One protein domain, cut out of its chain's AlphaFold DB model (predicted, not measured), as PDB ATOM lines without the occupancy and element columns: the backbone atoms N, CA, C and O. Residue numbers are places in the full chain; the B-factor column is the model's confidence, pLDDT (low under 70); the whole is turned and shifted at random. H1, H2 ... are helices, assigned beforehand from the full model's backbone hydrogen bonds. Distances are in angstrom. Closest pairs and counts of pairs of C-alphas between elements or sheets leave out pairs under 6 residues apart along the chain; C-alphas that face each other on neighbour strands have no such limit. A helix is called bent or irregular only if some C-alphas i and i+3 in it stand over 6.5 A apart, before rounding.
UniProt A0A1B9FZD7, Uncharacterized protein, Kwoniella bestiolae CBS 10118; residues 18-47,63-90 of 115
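This is residues 18 to 47 and 63 to 90 of the 115 residues of an uncharacterized protein of Kwoniella bestiolae CBS 10118 (UniProt A0A1B9FZD7). One long, straight helix, H4, makes one side of an open, loose frame, and the short helices H1, H2 and H3 make the rest of it over the first part of H4. H1 packs on H4 at residues 75 to 79, H2 makes the far side of the frame, apart from H4, and H3 comes back towards the first residues of H4, while residues 83 to 90 of H4 stick out beyond the frame. The printed part has 58 residues with four named helices, in the order H1, H2, H3, H4, and no named strand; the class is all helix. The whole is loose, with a radius of gyration of the C-alphas of 13.7 A, and a rod in outline, spanning 47 by 21 by 13 A.

H1 holds residues 18 to 21, 5.2 A from first to last C-alpha, and begins with C-alpha 18 at (156.609, 192.111, 173.125). H2 holds residues 24 to 32 and is 12.1 A long. H3 holds residues 34 to 43 and is 14.0 A long, with C-alpha 34 at (139.848, 199.935, 171.738). H4 holds residues 63 to 90 and is 41.1 A long, ending with C-alpha 90 at (176.222, 198.062, 159.501). No helix is bent or irregular.

H1 touches H4, which meets it with residues 75 to 79 alone; their closest C-alphas, those of Ala 20 and Val 75, are 5.0 A apart. H1 and H2 are close but not clearly touching, the C-alphas of Leu 19 and Leu 27 being closest at 6.6 A. H2 and H3 only just touch, with 3 pairs of C-alphas within 8 A, and only at the corner by their link; Leu 31 and Met 37 have the closest C-alphas, 6.2 A apart. Their lines are about perpendicular, at 75 degrees. H3 and H4 also only just touch, with 3 pairs of C-alphas within 8 A, and H4 does so with residues 64 to 68 alone. The closest C-alphas are those of Lys 41 and Gly 64, 6.5 A apart, and the lines are only just about perpendicular, at 72 degrees. H1 and H3 are apart, and so are H2 and H4. In H2, H3 and H4 every O i to N i+4 pair is within hydrogen-bond range; H1 is too short for such a pair.

The C-alphas of Asn 47 and Met 90 are the two farthest apart, at 48.1 A. Residues 48 to 62 are not printed, and C-alphas 47 and 63 are 12.4 A apart across this cut, which falls in the link from H3 to H4. The links from H1 to H2 and from H2 to H3 are tight. Residues 31 to 36, of which 34 to 36 belong to H3, and residues 83 to 90 of H4 stand free. The mean pLDDT of the printed part is 81.7, and residues 46 to 47, 63 to 66 and 90 are under 70.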
ATOM      1  N   TYR A  18     157.559 192.570 174.129       89.25
ATOM      2  CA  TYR A  18     156.609 192.111 173.125       89.25
ATOM      3  C   TYR A  18     156.211 193.251 172.182       89.25
ATOM      4  O   TYR A  18     156.471 193.168 170.982       89.25
ATOM      5  N   LEU A  19     155.696 194.366 172.709       88.88
ATOM      6  CA  LEU A  19     155.293 195.527 171.910       88.88
ATOM      7  C   LEU A  19     156.473 196.130 171.132       88.88
ATOM      8  O   LEU A  19     156.321 196.548 169.980       88.88
ATOM      9  N   ALA A  20     157.676 196.146 171.712       89.81
ATOM     10  CA  ALA A  20     158.882 196.616 171.036       89.81
ATOM     11  C   ALA A  20     159.325 195.695 169.885       89.81
ATOM     12  O   ALA A  20     159.984 196.172 168.960       89.81
ATOM     13  N   SER A  21     158.973 194.408 169.923       88.62
ATOM     14  CA  SER A  21     159.297 193.429 168.875       88.62
ATOM     15  C   SER A  21     158.342 193.457 167.676       88.62
ATOM     16  O   SER A  21     158.734 193.051 166.582       88.62
ATOM     17  N   LEU A  22     157.121 193.973 167.854       88.50
ATOM     18  CA  LEU A  22     156.109 193.981 166.799       88.50
ATOM     19  C   LEU A  22     156.457 194.932 165.640       88.50
ATOM     20  O   LEU A  22     156.957 196.043 165.864       88.50
ATOM     21  N   PRO A  23     156.089 194.595 164.395       88.88
ATOM     22  CA  PRO A  23     156.060 195.552 163.296       88.88
ATOM     23  C   PRO A  23     155.194 196.774 163.636       88.88
ATOM     24  O   PRO A  23     154.177 196.660 164.320       88.88
ATOM     25  N   SER A  24     155.542 197.957 163.116       87.00
ATOM     26  CA  SER A  24     154.763 199.184 163.369       87.00
ATOM     27  C   SER A  24     153.284 199.039 163.005       87.00
ATOM     28  O   SER A  24     152.439 199.539 163.735       87.00
ATOM     29  N   LYS A  25     152.965 198.313 161.924       88.44
ATOM     30  CA  LYS A  25     151.584 198.054 161.492       88.44
ATOM     31  C   LYS A  25     150.786 197.267 162.536       88.44
ATOM     32  O   LYS A  25     149.652 197.624 162.828       88.44
ATOM     33  N   GLU A  26     151.381 196.223 163.105       86.75
ATOM     34  CA  GLU A  26     150.731 195.391 164.123       86.75
ATOM     35  C   GLU A  26     150.600 196.134 165.448       86.75
ATOM     36  O   GLU A  26     149.529 196.108 166.049       86.75
ATOM     37  N   LEU A  27     151.634 196.886 165.846       86.50
ATOM     38  CA  LEU A  27     151.544 197.765 167.009       86.50
ATOM     39  C   LEU A  27     150.394 198.764 166.840       86.50
ATOM     40  O   LEU A  27     149.557 198.881 167.722       86.50
ATOM     41  N   THR A  28     150.306 199.458 165.702       86.00
ATOM     42  CA  THR A  28     149.210 200.402 165.442       86.00
ATOM     43  C   THR A  28     147.844 199.723 165.472       86.00
ATOM     44  O   THR A  28     146.905 200.321 165.986       86.00
ATOM     45  N   ASN A  29     147.716 198.497 164.960       87.19
ATOM     46  CA  ASN A  29     146.458 197.754 165.023       87.19
ATOM     47  C   ASN A  29     146.049 197.456 166.470       87.19
ATOM     48  O   ASN A  29     144.908 197.716 166.827       87.19
ATOM     49  N   ILE A  30     146.983 196.999 167.306       84.31
ATOM     50  CA  ILE A  30     146.742 196.762 168.737       84.31
ATOM     51  C   ILE A  30     146.378 198.065 169.458       84.31
ATOM     52  O   ILE A  30     145.455 198.089 170.261       84.31
ATOM     53  N   LEU A  31     147.076 199.164 169.155       82.12
ATOM     54  CA  LEU A  31     146.796 200.465 169.766       82.12
ATOM     55  C   LEU A  31     145.436 201.046 169.340       82.12
ATOM     56  O   LEU A  31     144.864 201.846 170.075       82.12
ATOM     57  N   ARG A  32     144.943 200.677 168.151       83.00
ATOM     58  CA  ARG A  32     143.625 201.070 167.627       83.00
ATOM     59  C   ARG A  32     142.495 200.168 168.099       83.00
ATOM     60  O   ARG A  32     141.347 200.597 168.058       83.00
ATOM     61  N   ASP A  33     142.798 198.938 168.495       84.94
ATOM     62  CA  ASP A  33     141.813 198.031 169.063       84.94
ATOM     63  C   ASP A  33     141.429 198.538 170.458       84.94
ATOM     64  O   ASP A  33     142.102 198.277 171.458       84.94
ATOM     65  N   GLU A  34     140.351 199.323 170.508       73.88
ATOM     66  CA  GLU A  34     139.848 199.935 171.738       73.88
ATOM     67  C   GLU A  34     139.575 198.898 172.830       73.88
ATOM     68  O   GLU A  34     139.752 199.205 174.006       73.88
ATOM     69  N   ARG A  35     139.188 197.666 172.470       76.50
ATOM     70  CA  ARG A  35     138.929 196.610 173.452       76.50
ATOM     71  C   ARG A  35     140.232 196.152 174.097       76.50
ATOM     72  O   ARG A  35     140.331 196.188 175.319       76.50
ATOM     73  N   MET A  36     141.247 195.809 173.301       78.00
ATOM     74  CA  MET A  36     142.558 195.419 173.843       78.00
ATOM     75  C   MET A  36     143.216 196.550 174.636       78.00
ATOM     76  O   MET A  36     143.830 196.311 175.677       78.00
ATOM     77  N   MET A  37     143.068 197.786 174.158       80.25
ATOM     78  CA  MET A  37     143.572 198.982 174.823       80.25
ATOM     79  C   MET A  37     142.896 199.218 176.177       80.25
ATOM     80  O   MET A  37     143.566 199.537 177.160       80.25
ATOM     81  N   ASN A  38     141.575 199.062 176.244       78.06
ATOM     82  CA  ASN A  38     140.821 199.229 177.480       78.06
ATOM     83  C   ASN A  38     141.117 198.104 178.468       78.06
ATOM     84  O   ASN A  38     141.439 198.405 179.612       78.06
ATOM     85  N   ASP A  39     141.105 196.843 178.033       76.75
ATOM     86  CA  ASP A  39     141.447 195.696 178.884       76.75
ATOM     87  C   ASP A  39     142.846 195.859 179.495       76.75
ATOM     88  O   ASP A  39     143.054 195.618 180.686       76.75
ATOM     89  N   PHE A  40     143.800 196.353 178.699       80.75
ATOM     90  CA  PHE A  40     145.128 196.688 179.189       80.75
ATOM     91  C   PHE A  40     145.101 197.792 180.242       80.75
ATOM     92  O   PHE A  40     145.601 197.592 181.348       80.75
ATOM     93  N   LYS A  41     144.484 198.937 179.938       77.00
ATOM     94  CA  LYS A  41     144.369 200.046 180.892       77.00
ATOM     95  C   LYS A  41     143.720 199.587 182.192       77.00
ATOM     96  O   LYS A  41     144.265 199.871 183.246       77.00
ATOM     97  N   TYR A  42     142.629 198.825 182.131       75.25
ATOM     98  CA  TYR A  42     141.954 198.285 183.313       75.25
ATOM     99  C   TYR A  42     142.835 197.332 184.121       75.25
ATOM    100  O   TYR A  42     142.810 197.392 185.346       75.25
ATOM    101  N   SER A  43     143.663 196.512 183.469       73.44
ATOM    102  CA  SER A  43     144.604 195.631 184.172       73.44
ATOM    103  C   SER A  43     145.674 196.379 184.972       73.44
ATOM    104  O   SER A  43     146.134 195.874 185.994       73.44
ATOM    105  N   LEU A  44     146.031 197.601 184.557       73.12
ATOM    106  CA  LEU A  44     146.940 198.473 185.308       73.12
ATOM    107  C   LEU A  44     146.284 199.036 186.583       73.12
ATOM    108  O   LEU A  44     146.978 199.601 187.427       73.12
ATOM    109  N   TYR A  45     144.967 198.863 186.753       71.31
ATOM    110  CA  TYR A  45     144.219 199.299 187.927       71.31
ATOM    111  C   TYR A  45     143.551 198.118 188.650       71.31
ATOM    112  O   TYR A  45     142.353 197.878 188.483       71.31
ATOM    113  N   PRO A  46     144.268 197.418 189.542       58.16
ATOM    114  CA  PRO A  46     143.725 196.260 190.259       58.16
ATOM    115  C   PRO A  46     142.486 196.547 191.141       58.16
ATOM    116  O   PRO A  46     141.843 195.609 191.597       58.16
ATOM    117  N   ASN A  47     142.106 197.817 191.354       56.00
ATOM    118  CA  ASN A  47     140.988 198.231 192.217       56.00
ATOM    119  C   ASN A  47     139.704 198.682 191.483       56.00
ATOM    120  O   ASN A  47     138.759 199.099 192.146       56.00
ATOM    121  N   SER A  63     146.104 208.419 186.618       56.19
ATOM    122  CA  SER A  63     147.236 207.582 187.038       56.19
ATOM    123  C   SER A  63     147.662 206.529 186.016       56.19
ATOM    124  O   SER A  63     148.837 206.454 185.695       56.19
ATOM    125  N   GLY A  64     146.762 205.736 185.452       60.84
ATOM    126  CA  GLY A  64     147.131 204.710 184.465       60.84
ATOM    127  C   GLY A  64     147.051 205.182 183.018       60.84
ATOM    128  O   GLY A  64     147.526 204.466 182.143       60.84
ATOM    129  N   GLN A  65     146.552 206.397 182.755       64.38
ATOM    130  CA  GLN A  65     146.963 207.095 181.538       64.38
ATOM    131  C   GLN A  65     148.468 207.398 181.605       64.38
ATOM    132  O   GLN A  65     149.164 207.100 180.640       64.38
ATOM    133  N   MET A  66     148.987 207.859 182.753       67.25
ATOM    134  CA  MET A  66     150.435 208.046 182.919       67.25
ATOM    135  C   MET A  66     151.204 206.720 182.843       67.25
ATOM    136  O   MET A  66     152.154 206.631 182.079       67.25
ATOM    137  N   VAL A  67     150.747 205.649 183.512       78.25
ATOM    138  CA  VAL A  67     151.410 204.324 183.416       78.25
ATOM    139  C   VAL A  67     151.403 203.786 181.977       78.25
ATOM    140  O   VAL A  67     152.381 203.195 181.526       78.25
ATOM    141  N   PHE A  68     150.317 203.993 181.227       83.06
ATOM    142  CA  PHE A  68     150.270 203.635 179.810       83.06
ATOM    143  C   PHE A  68     151.295 204.431 178.987       83.06
ATOM    144  O   PHE A  68     151.998 203.859 178.151       83.06
ATOM    145  N   GLU A  69     151.376 205.743 179.208       83.31
ATOM    146  CA  GLU A  69     152.328 206.622 178.529       83.31
ATOM    147  C   GLU A  69     153.783 206.245 178.850       83.31
ATOM    148  O   GLU A  69     154.590 206.166 177.920       83.31
ATOM    149  N   ASP A  70     154.084 205.898 180.105       86.19
ATOM    150  CA  ASP A  70     155.394 205.407 180.554       86.19
ATOM    151  C   ASP A  70     155.779 204.102 179.838       86.19
ATOM    152  O   ASP A  70     156.869 203.977 179.276       86.19
ATOM    153  N   ILE A  71     154.851 203.143 179.754       87.81
ATOM    154  CA  ILE A  71     155.063 201.877 179.034       87.81
ATOM    155  C   ILE A  71     155.316 202.139 177.544       87.81
ATOM    156  O   ILE A  71     156.227 201.564 176.942       87.81
ATOM    157  N   MET A  72     154.548 203.039 176.925       89.06
ATOM    158  CA  MET A  72     154.741 203.410 175.520       89.06
ATOM    159  C   MET A  72     156.028 204.206 175.279       89.06
ATOM    160  O   MET A  72     156.591 204.153 174.178       89.06
ATOM    161  N   GLN A  73     156.510 204.951 176.271       91.62
ATOM    162  CA  GLN A  73     157.831 205.560 176.240       91.62
ATOM    163  C   GLN A  73     158.921 204.483 176.254       91.62
ATOM    164  O   GLN A  73     159.752 204.478 175.343       91.62
ATOM    165  N   GLU A  74     158.860 203.512 177.166       92.00
ATOM    166  CA  GLU A  74     159.854 202.433 177.235       92.00
ATOM    167  C   GLU A  74     159.894 201.611 175.930       92.00
ATOM    168  O   GLU A  74     160.963 201.293 175.399       92.00
ATOM    169  N   VAL A  75     158.731 201.336 175.321       91.50
ATOM    170  CA  VAL A  75     158.645 200.671 174.006       91.50
ATOM    171  C   VAL A  75     159.388 201.461 172.921       91.50
ATOM    172  O   VAL A  75     160.085 200.869 172.086       91.50
ATOM    173  N   ARG A  76     159.254 202.794 172.904       91.56
ATOM    174  CA  ARG A  76     159.950 203.662 171.937       91.56
ATOM    175  C   ARG A  76     161.457 203.642 172.157       91.56
ATOM    176  O   ARG A  76     162.194 203.488 171.182       91.56
ATOM    177  N   GLU A  77     161.898 203.741 173.404       93.06
ATOM    178  CA  GLU A  77     163.315 203.705 173.776       93.06
ATOM    179  C   GLU A  77     163.961 202.374 173.375       93.06
ATOM    180  O   GLU A  77     164.993 202.371 172.702       93.06
ATOM    181  N   ARG A  78     163.307 201.234 173.642       91.31
ATOM    182  CA  ARG A  78     163.812 199.918 173.207       91.31
ATOM    183  C   ARG A  78     163.907 199.787 171.692       91.31
ATOM    184  O   ARG A  78     164.872 199.223 171.175       91.31
ATOM    185  N   ARG A  79     162.918 200.296 170.950       90.69
ATOM    186  CA  ARG A  79     162.968 200.303 169.477       90.69
ATOM    187  C   ARG A  79     164.103 201.177 168.959       90.69
ATOM    188  O   ARG A  79     164.741 200.809 167.974       90.69
ATOM    189  N   LEU A  80     164.349 202.319 169.596       91.06
ATOM    190  CA  LEU A  80     165.451 203.204 169.240       91.06
ATOM    191  C   LEU A  80     166.804 202.537 169.513       91.06
ATOM    192  O   LEU A  80     167.638 202.508 168.614       91.06
ATOM    193  N   ALA A  81     166.982 201.920 170.683       89.50
ATOM    194  CA  ALA A  81     168.195 201.180 171.028       89.50
ATOM    195  C   ALA A  81     168.508 200.077 170.001       89.50
ATOM    196  O   ALA A  81     169.618 200.021 169.477       89.50
ATOM    197  N   LYS A  82     167.505 199.276 169.606       86.88
ATOM    198  CA  LYS A  82     167.664 198.249 168.555       86.88
ATOM    199  C   LYS A  82     168.063 198.839 167.198       86.88
ATOM    200  O   LYS A  82     168.838 198.232 166.463       86.88
ATOM    201  N   LYS A  83     167.532 200.015 166.839       86.94
ATOM    202  CA  LYS A  83     167.904 200.709 165.594       86.94
ATOM    203  C   LYS A  83     169.343 201.217 165.631       86.94
ATOM    204  O   LYS A  83     170.032 201.101 164.622       86.94
ATOM    205  N   ILE A  84     169.780 201.761 166.765       88.25
ATOM    206  CA  ILE A  84     171.160 202.220 166.962       88.25
ATOM    207  C   ILE A  84     172.117 201.031 166.844       88.25
ATOM    208  O   ILE A  84     173.037 201.077 166.032       88.25
ATOM    209  N   GLU A  85     171.833 199.924 167.533       87.12
ATOM    210  CA  GLU A  85     172.635 198.697 167.458       87.12
ATOM    211  C   GLU A  85     172.736 198.155 166.018       87.12
ATOM    212  O   GLU A  85     173.811 197.772 165.547       87.12
ATOM    213  N   ALA A  86     171.623 198.148 165.274       84.81
ATOM    214  CA  ALA A  86     171.619 197.745 163.870       84.81
ATOM    215  C   ALA A  86     172.461 198.684 162.986       84.81
ATOM    216  O   ALA A  86     173.174 198.215 162.096       84.81
ATOM    217  N   ALA A  87     172.408 199.996 163.233       83.94
ATOM    218  CA  ALA A  87     173.197 200.985 162.501       83.94
ATOM    219  C   ALA A  87     174.705 200.844 162.776       83.94
ATOM    220  O   ALA A  87     175.512 200.933 161.848       83.94
ATOM    221  N   GLU A  88     175.097 200.561 164.020       83.56
ATOM    222  CA  GLU A  88     176.494 200.303 164.391       83.56
ATOM    223  C   GLU A  88     177.029 199.014 163.755       83.56
ATOM    224  O   GLU A  88     178.119 199.013 163.176       83.56
ATOM    225  N   LYS A  89     176.233 197.935 163.752       75.12
ATOM    226  CA  LYS A  89     176.584 196.672 163.077       75.12
ATOM    227  C   LYS A  89     176.787 196.836 161.567       75.12
ATOM    228  O   LYS A  89     177.632 196.152 160.990       75.12
ATOM    229  N   MET A  90     176.039 197.732 160.922       65.38
ATOM    230  CA  MET A  90     176.222 198.062 159.501       65.38
ATOM    231  C   MET A  90     177.503 198.875 159.266       65.38
ATOM    232  O   MET A  90     178.254 198.571 158.340       65.38
TER     233      MET A  90